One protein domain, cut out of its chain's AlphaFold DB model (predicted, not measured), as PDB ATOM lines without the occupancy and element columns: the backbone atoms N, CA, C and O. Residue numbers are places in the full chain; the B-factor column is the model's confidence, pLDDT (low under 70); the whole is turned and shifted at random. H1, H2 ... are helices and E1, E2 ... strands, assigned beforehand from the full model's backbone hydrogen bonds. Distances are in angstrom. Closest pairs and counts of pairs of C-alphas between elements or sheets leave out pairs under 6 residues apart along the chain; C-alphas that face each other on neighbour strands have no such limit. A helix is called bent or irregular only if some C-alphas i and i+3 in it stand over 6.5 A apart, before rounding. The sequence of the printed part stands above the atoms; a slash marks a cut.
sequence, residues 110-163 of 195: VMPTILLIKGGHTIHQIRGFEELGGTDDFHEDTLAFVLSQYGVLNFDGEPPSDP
ATOM      1  N   VAL A 110      19.814 -33.321  14.835       91.88
ATOM      2  CA  VAL A 110      21.163 -32.761  14.915       91.88
ATOM      3  C   VAL A 110      21.741 -33.144  16.264       91.88
ATOM      4  O   VAL A 110      21.097 -32.960  17.295       91.88
ATOM      5  N   MET A 111      22.952 -33.685  16.260       91.00
ATOM      6  CA  MET A 111      23.708 -33.940  17.478       91.00
ATOM      7  C   MET A 111      24.898 -32.976  17.541       91.00
ATOM      8  O   MET A 111      25.518 -32.736  16.505       91.00
ATOM      9  N   PRO A 112      25.236 -32.442  18.726       92.25
ATOM     10  CA  PRO A 112      24.511 -32.590  19.996       92.25
ATOM     11  C   PRO A 112      23.170 -31.822  20.017       92.25
ATOM     12  O   PRO A 112      22.971 -30.900  19.237       92.25
ATOM     13  N   THR A 113      22.237 -32.201  20.899       94.06
ATOM     14  CA  THR A 113      21.030 -31.409  21.213       94.06
ATOM     15  C   THR A 113      20.870 -31.318  22.729       94.06
ATOM     16  O   THR A 113      20.839 -32.346  23.407       94.06
ATOM     17  N   ILE A 114      20.751 -30.102  23.263       94.00
ATOM     18  CA  ILE A 114      20.508 -29.849  24.689       94.00
ATOM     19  C   ILE A 114      19.018 -29.574  24.877       94.00
ATOM     20  O   ILE A 114      18.471 -28.641  24.295       94.00
ATOM     21  N   LEU A 115      18.358 -30.384  25.702       94.31
ATOM     22  CA  LEU A 115      16.941 -30.229  26.024       94.31
ATOM     23  C   LEU A 115      16.781 -29.426  27.314       94.31
ATOM     24  O   LEU A 115      17.339 -29.787  28.349       94.31
ATOM     25  N   LEU A 116      15.975 -28.370  27.262       94.00
ATOM     26  CA  LEU A 116      15.622 -27.559  28.418       94.00
ATOM     27  C   LEU A 116      14.239 -28.001  28.880       94.00
ATOM     28  O   LEU A 116      13.263 -27.868  28.140       94.00
ATOM     29  N   ILE A 117      14.152 -28.561  30.085       91.81
ATOM     30  CA  ILE A 117      12.921 -29.154  30.610       91.81
ATOM     31  C   ILE A 117      12.547 -28.469  31.919       91.81
ATOM     32  O   ILE A 117      13.373 -28.343  32.820       91.81
ATOM     33  N   LYS A 118      11.289 -28.036  32.020       87.62
ATOM     34  CA  LYS A 118      10.720 -27.398  33.210       87.62
ATOM     35  C   LYS A 118       9.304 -27.923  33.430       87.62
ATOM     36  O   LYS A 118       8.539 -28.033  32.475       87.62
ATOM     37  N   GLY A 119       8.975 -28.306  34.666       85.25
ATOM     38  CA  GLY A 119       7.665 -28.880  35.001       85.25
ATOM     39  C   GLY A 119       7.316 -30.141  34.197       85.25
ATOM     40  O   GLY A 119       6.166 -30.338  33.824       85.25
ATOM     41  N   GLY A 120       8.312 -30.964  33.841       85.00
ATOM     42  CA  GLY A 120       8.115 -32.176  33.034       85.00
ATOM     43  C   GLY A 120       7.875 -31.946  31.535       85.00
ATOM     44  O   GLY A 120       7.695 -32.915  30.797       85.00
ATOM     45  N   HIS A 121       7.917 -30.699  31.060       87.06
ATOM     46  CA  HIS A 121       7.746 -30.350  29.651       87.06
ATOM     47  C   HIS A 121       9.035 -29.777  29.060       87.06
ATOM     48  O   HIS A 121       9.734 -28.993  29.701       87.06
ATOM     49  N   THR A 122       9.357 -30.162  27.822       91.44
ATOM     50  CA  THR A 122      10.467 -29.550  27.076       91.44
ATOM     51  C   THR A 122      10.058 -28.143  26.662       91.44
ATOM     52  O   THR A 122       9.138 -27.985  25.863       91.44
ATOM     53  N   ILE A 123      10.723 -27.136  27.224       93.38
ATOM     54  CA  ILE A 123      10.447 -25.724  26.947       93.38
ATOM     55  C   ILE A 123      11.279 -25.190  25.780       93.38
ATOM     56  O   ILE A 123      10.851 -24.256  25.111       93.38
ATOM     57  N   HIS A 124      12.459 -25.770  25.539       94.12
ATOM     58  CA  HIS A 124      13.361 -25.363  24.463       94.12
ATOM     59  C   HIS A 124      14.351 -26.481  24.111       94.12
ATOM     60  O   HIS A 124      14.594 -27.380  24.921       94.12
ATOM     61  N   GLN A 125      14.917 -26.431  22.906       93.88
ATOM     62  CA  GLN A 125      15.963 -27.348  22.450       93.88
ATOM     63  C   GLN A 125      17.066 -26.559  21.745       93.88
ATOM     64  O   GLN A 125      16.825 -26.007  20.673       93.88
ATOM     65  N   ILE A 126      18.274 -26.569  22.302       92.62
ATOM     66  CA  ILE A 126      19.449 -26.000  21.635       92.62
ATOM     67  C   ILE A 126      19.997 -27.070  20.697       92.62
ATOM     68  O   ILE A 126      20.427 -28.135  21.150       92.62
ATOM     69  N   ARG A 127      19.948 -26.809  19.390       92.19
ATOM     70  CA  ARG A 127      20.394 -27.744  18.350       92.19
ATOM     71  C   ARG A 127      21.826 -27.437  17.938       92.19
ATOM     72  O   ARG A 127      22.146 -26.304  17.579       92.19
ATOM     73  N   GLY A 128      22.676 -28.459  17.969       90.00
ATOM     74  CA  GLY A 128      24.108 -28.309  17.747       90.00
ATOM     75  C   GLY A 128      24.681 -27.269  18.703       90.00
ATOM     76  O   GLY A 128      24.492 -27.347  19.916       90.00
ATOM     77  N   PHE A 129      25.331 -26.265  18.123       89.50
ATOM     78  CA  PHE A 129      25.937 -25.157  18.853       89.50
ATOM     79  C   PHE A 129      25.431 -23.795  18.374       89.50
ATOM     80  O   PHE A 129      26.052 -22.783  18.667       89.50
ATOM     81  N   GLU A 130      24.324 -23.738  17.627       86.50
ATOM     82  CA  GLU A 130      23.869 -22.504  16.964       86.50
ATOM     83  C   GLU A 130      23.682 -21.337  17.947       86.50
ATOM     84  O   GLU A 130      24.117 -20.219  17.679       86.50
ATOM     85  N   GLU A 131      23.117 -21.612  19.124       87.81
ATOM     86  CA  GLU A 131      22.904 -20.612  20.181       87.81
ATOM     87  C   GLU A 131      24.147 -20.362  21.049       87.81
ATOM     88  O   GLU A 131      24.151 -19.444  21.862       87.81
ATOM     89  N   LEU A 132      25.201 -21.161  20.872       86.38
ATOM     90  CA  LEU A 132      26.464 -21.087  21.613       86.38
ATOM     91  C   LEU A 132      27.605 -20.508  20.757       86.38
ATOM     92  O   LEU A 132      28.767 -20.594  21.135       86.38
ATOM     93  N   GLY A 133      27.281 -19.911  19.603       81.81
ATOM     94  CA  GLY A 133      28.258 -19.324  18.679       81.81
ATOM     95  C   GLY A 133      28.596 -20.193  17.464       81.81
ATOM     96  O   GLY A 133      29.516 -19.872  16.723       81.81
ATOM     97  N   GLY A 134      27.859 -21.280  17.231       83.75
ATOM     98  CA  GLY A 134      28.028 -22.165  16.072       83.75
ATOM     99  C   GLY A 134      29.269 -23.060  16.123       83.75
ATOM    100  O   GLY A 134      29.554 -23.756  15.152       83.75
ATOM    101  N   THR A 135      29.993 -23.061  17.241       85.50
ATOM    102  CA  THR A 135      31.208 -23.845  17.485       85.50
ATOM    103  C   THR A 135      31.092 -24.580  18.816       85.50
ATOM    104  O   THR A 135      30.350 -24.149  19.695       85.50
ATOM    105  N   ASP A 136      31.800 -25.696  18.957       85.31
ATOM    106  CA  ASP A 136      31.956 -26.425  20.217       85.31
ATOM    107  C   ASP A 136      32.998 -25.790  21.157       85.31
ATOM    108  O   ASP A 136      33.083 -26.189  22.317       85.31
ATOM    109  N   ASP A 137      33.734 -24.773  20.692       88.19
ATOM    110  CA  ASP A 137      34.689 -23.987  21.478       88.19
ATOM    111  C   ASP A 137      34.016 -22.741  22.081       88.19
ATOM    112  O   ASP A 137      34.193 -21.607  21.625       88.19
ATOM    113  N   PHE A 138      33.170 -22.964  23.090       86.25
ATOM    114  CA  PHE A 138      32.482 -21.911  23.841       86.25
ATOM    115  C   PHE A 138      32.809 -21.981  25.338       86.25
ATOM    116  O   PHE A 138      33.002 -23.051  25.912       86.25
ATOM    117  N   HIS A 139      32.812 -20.822  25.999       86.50
ATOM    118  CA  HIS A 139      32.994 -20.735  27.453       86.50
ATOM    119  C   HIS A 139      31.750 -21.192  28.223       86.50
ATOM    120  O   HIS A 139      30.623 -20.937  27.787       86.50
ATOM    121  N   GLU A 140      31.933 -21.768  29.419       87.50
ATOM    122  CA  GLU A 140      30.814 -22.211  30.261       87.50
ATOM    123  C   GLU A 140      29.855 -21.064  30.603       87.50
ATOM    124  O   GLU A 140      28.643 -21.274  30.662       87.50
ATOM    125  N   ASP A 141      30.374 -19.840  30.736       88.56
ATOM    126  CA  ASP A 141      29.578 -18.630  30.960       88.56
ATOM    127  C   ASP A 141      28.595 -18.352  29.816       88.56
ATOM    128  O   ASP A 141      27.490 -17.869  30.056       88.56
ATOM    129  N   THR A 142      28.951 -18.703  28.575       89.25
ATOM    130  CA  THR A 142      28.052 -18.556  27.418       89.25
ATOM    131  C   THR A 142      26.893 -19.532  27.525       89.25
ATOM    132  O   THR A 142      25.735 -19.132  27.407       89.25
ATOM    133  N   LEU A 143      27.182 -20.799  27.830       89.94
ATOM    134  CA  LEU A 143      26.143 -21.799  28.057       89.94
ATOM    135  C   LEU A 143      25.249 -21.405  29.239       89.94
ATOM    136  O   LEU A 143      24.027 -21.438  29.116       89.94
ATOM    137  N   ALA A 144      25.834 -20.990  30.364       90.31
ATOM    138  CA  ALA A 144      25.085 -20.577  31.545       90.31
ATOM    139  C   ALA A 144      24.180 -19.367  31.258       90.31
ATOM    140  O   ALA A 144      23.002 -19.385  31.621       90.31
ATOM    141  N   PHE A 145      24.691 -18.362  30.542       90.81
ATOM    142  CA  PHE A 145      23.920 -17.198  30.117       90.81
ATOM    143  C   PHE A 145      22.761 -17.566  29.178       90.81
ATOM    144  O   PHE A 145      21.648 -17.063  29.353       90.81
ATOM    145  N   VAL A 146      22.986 -18.454  28.201       91.12
ATOM    146  CA  VAL A 146      21.932 -18.929  27.285       91.12
ATOM    147  C   VAL A 146      20.859 -19.685  28.060       91.12
ATOM    148  O   VAL A 146      19.682 -19.343  27.969       91.12
ATOM    149  N   LEU A 147      21.248 -20.646  28.902       91.25
ATOM    150  CA  LEU A 147      20.316 -21.390  29.753       91.25
ATOM    151  C   LEU A 147      19.514 -20.462  30.682       91.25
ATOM    152  O   LEU A 147      18.321 -20.690  30.905       91.25
ATOM    153  N   SER A 148      20.122 -19.383  31.188       90.25
ATOM    154  CA  SER A 148      19.406 -18.431  32.041       90.25
ATOM    155  C   SER A 148      18.339 -17.630  31.301       90.25
ATOM    156  O   SER A 148      17.329 -17.284  31.909       90.25
ATOM    157  N   GLN A 149      18.492 -17.392  29.990       89.06
ATOM    158  CA  GLN A 149      17.454 -16.713  29.199       89.06
ATOM    159  C   GLN A 149      16.144 -17.514  29.144       89.06
ATOM    160  O   GLN A 149      15.069 -16.934  29.011       89.06
ATOM    161  N   TYR A 150      16.224 -18.837  29.308       90.94
ATOM    162  CA  TYR A 150      15.072 -19.739  29.350       90.94
ATOM    163  C   TYR A 150      14.580 -20.031  30.777       90.94
ATOM    164  O   TYR A 150      13.647 -20.814  30.965       90.94
ATOM    165  N   GLY A 151      15.193 -19.426  31.802       88.69
ATOM    166  CA  GLY A 151      14.777 -19.584  33.197       88.69
ATOM    167  C   GLY A 151      14.952 -21.002  33.751       88.69
ATOM    168  O   GLY A 151      14.217 -21.390  34.667       88.69
ATOM    169  N   VAL A 152      15.884 -21.785  33.188       87.50
ATOM    170  CA  VAL A 152      16.274 -23.114  33.708       87.50
ATOM    171  C   VAL A 152      17.504 -23.058  34.614       87.50
ATOM    172  O   VAL A 152      17.814 -24.034  35.292       87.50
ATOM    173  N   LEU A 153      18.192 -21.915  34.643       87.56
ATOM    174  CA  LEU A 153      19.374 -21.662  35.457       87.56
ATOM    175  C   LEU A 153      19.405 -20.188  35.891       87.56
ATOM    176  O   LEU A 153      18.992 -19.310  35.138       87.56
ATOM    177  N   ASN A 154      19.910 -19.922  37.096       86.56
ATOM    178  CA  ASN A 154      20.212 -18.566  37.554       86.56
ATOM    179  C   ASN A 154      21.660 -18.233  37.186       86.56
ATOM    180  O   ASN A 154      22.560 -19.009  37.509       86.56
ATOM    181  N   PHE A 155      21.878 -17.096  36.529       87.19
ATOM    182  CA  PHE A 155      23.198 -16.633  36.112       87.19
ATOM    183  C   PHE A 155      23.480 -15.257  36.718       87.19
ATOM    184  O   PHE A 155      22.767 -14.297  36.433       87.19
ATOM    185  N   ASP A 156      24.525 -15.186  37.543       86.06
ATOM    186  CA  ASP A 156      24.941 -13.969  38.255       86.06
ATOM    187  C   ASP A 156      26.180 -13.302  37.616       86.06
ATOM    188  O   ASP A 156      26.723 -12.342  38.163       86.06
ATOM    189  N   GLY A 157      26.650 -13.824  36.477       83.31
ATOM    190  CA  GLY A 157      27.806 -13.305  35.747       83.31
ATOM    191  C   GLY A 157      27.472 -12.133  34.822       83.31
ATOM    192  O   GLY A 157      26.310 -11.782  34.597       83.31
ATOM    193  N   GLU A 158      28.511 -11.522  34.252       83.56
ATOM    194  CA  GLU A 158      28.329 -10.532  33.192       83.56
ATOM    195  C   GLU A 158      27.933 -11.231  31.881       83.56
ATOM    196  O   GLU A 158      28.491 -12.281  31.554       83.56
ATOM    197  N   PRO A 159      26.975 -10.678  31.111       83.31
ATOM    198  CA  PRO A 159      26.663 -11.200  29.788       83.31
ATOM    199  C   PRO A 159      27.930 -11.268  28.918       83.31
ATOM    200  O   PRO A 159      28.674 -10.282  28.871       83.31
ATOM    201  N   PRO A 160      28.175 -12.381  28.202       79.19
ATOM    202  CA  PRO A 160      29.325 -12.499  27.315       79.19
ATOM    203  C   PRO A 160      29.364 -11.347  26.305       79.19
ATOM    204  O   PRO A 160      28.345 -11.002  25.708       79.19
ATOM    205  N   SER A 161      30.549 -10.760  26.105       68.88
ATOM    206  CA  SER A 161      30.743  -9.597  25.217       68.88
ATOM    207  C   SER A 161      30.353  -9.847  23.755       68.88
ATOM    208  O   SER A 161      30.077  -8.896  23.026       68.88
ATOM    209  N   ASP A 162      30.291 -11.114  23.342       64.38
ATOM    210  CA  ASP A 162      29.881 -11.514  22.003       64.38
ATOM    211  C   ASP A 162      29.098 -12.838  22.073       64.38
ATOM    212  O   ASP A 162      29.677 -13.915  21.929       64.38
ATOM    213  N   PRO A 163      27.779 -12.806  22.338       54.59
ATOM    214  CA  PRO A 163      26.990 -14.029  22.487       54.59
ATOM    215  C   PRO A 163      26.829 -14.799  21.162       54.59
ATOM    216  O   PRO A 163      26.278 -15.892  21.160       54.59
TER     217      PRO A 163
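AT A GLANCE: This is residues 110 to 163 of the 195 residues of the protein "Similar to ATP binding protein" of Ectocarpus siliculosus (UniProt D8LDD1). A long two-stranded hairpin, E1 and E2, forms one side of a flat domain, and a single helix, H1, lies on the other side among long loops. Residues 128 to 139 lead from the end of E2 to the start of H1, and after H1 residues 150 to 163 fold back along the helix toward its beginning. The printed part has 54 residues with one named helix and two named strands, in the order E1, E2, H1; the sheet has the order E1 - E2 and is antiparallel. The class is mixed, helices and strands, though under half of the residues are in named elements. The whole is compact, with a radius of gyration of the C-alphas of 11.2 A, and the C-alphas span 32 by 28 by 12 A.

HOW THE PARTS SIT: The first element is strand E1, residues 113 to 118, and its neighbour is strand E2, residues 121 to 127. They are antiparallel, with 157 degrees between their N-to-C directions, and form a hairpin. The C-alphas of Thr 113 and Arg 127 face each other at 4.7 A, and near the turn those of Lys 118 and His 121 face each other at 5.5 A. Within hydrogen-bond range across the pair are, for instance, N 114 and O 126, 2.9 A, and N 123 and O 116, 2.8 A. Helix H1, residues 140 to 149, has its centre 12.9 A from that of E1. One pair of C-alphas of E1 and H1 is within 8 A, the closest, those of Leu 116 and Leu 147, 7.9 A apart. In H1 every O i to N i+4 pair is within hydrogen-bond range.

IN THESE COORDINATES: E1 begins at C-alpha 113, at (21.030, -31.409, 21.213), and measures 16.3 A from first to last C-alpha. E2, the longest strand with 7 residues, measures 17.2 A and ends at C-alpha 127, at (20.394, -27.744, 18.350). In the stretch that follows, residues 130 to 132 are a short helical run. H1, 10 residues, measures 14.5 A and ends at C-alpha 149, at (17.454, -16.713, 29.199). It is neither bent nor irregular.

THE WHOLE: The two C-alphas farthest apart are those of Gly 120 and Ser 161, 32.9 A, while the first and last printed C-alphas, those of Val 110 and Pro 163, are 21.0 A apart. The printed part has no cut. The link from E1 to E2, 2 residues, is tight, and the link from E2 to H1, 12 residues, is long. The mean pLDDT of the printed part is 87.3, and the model's confidence is low, under 70, at residues 161 to 163.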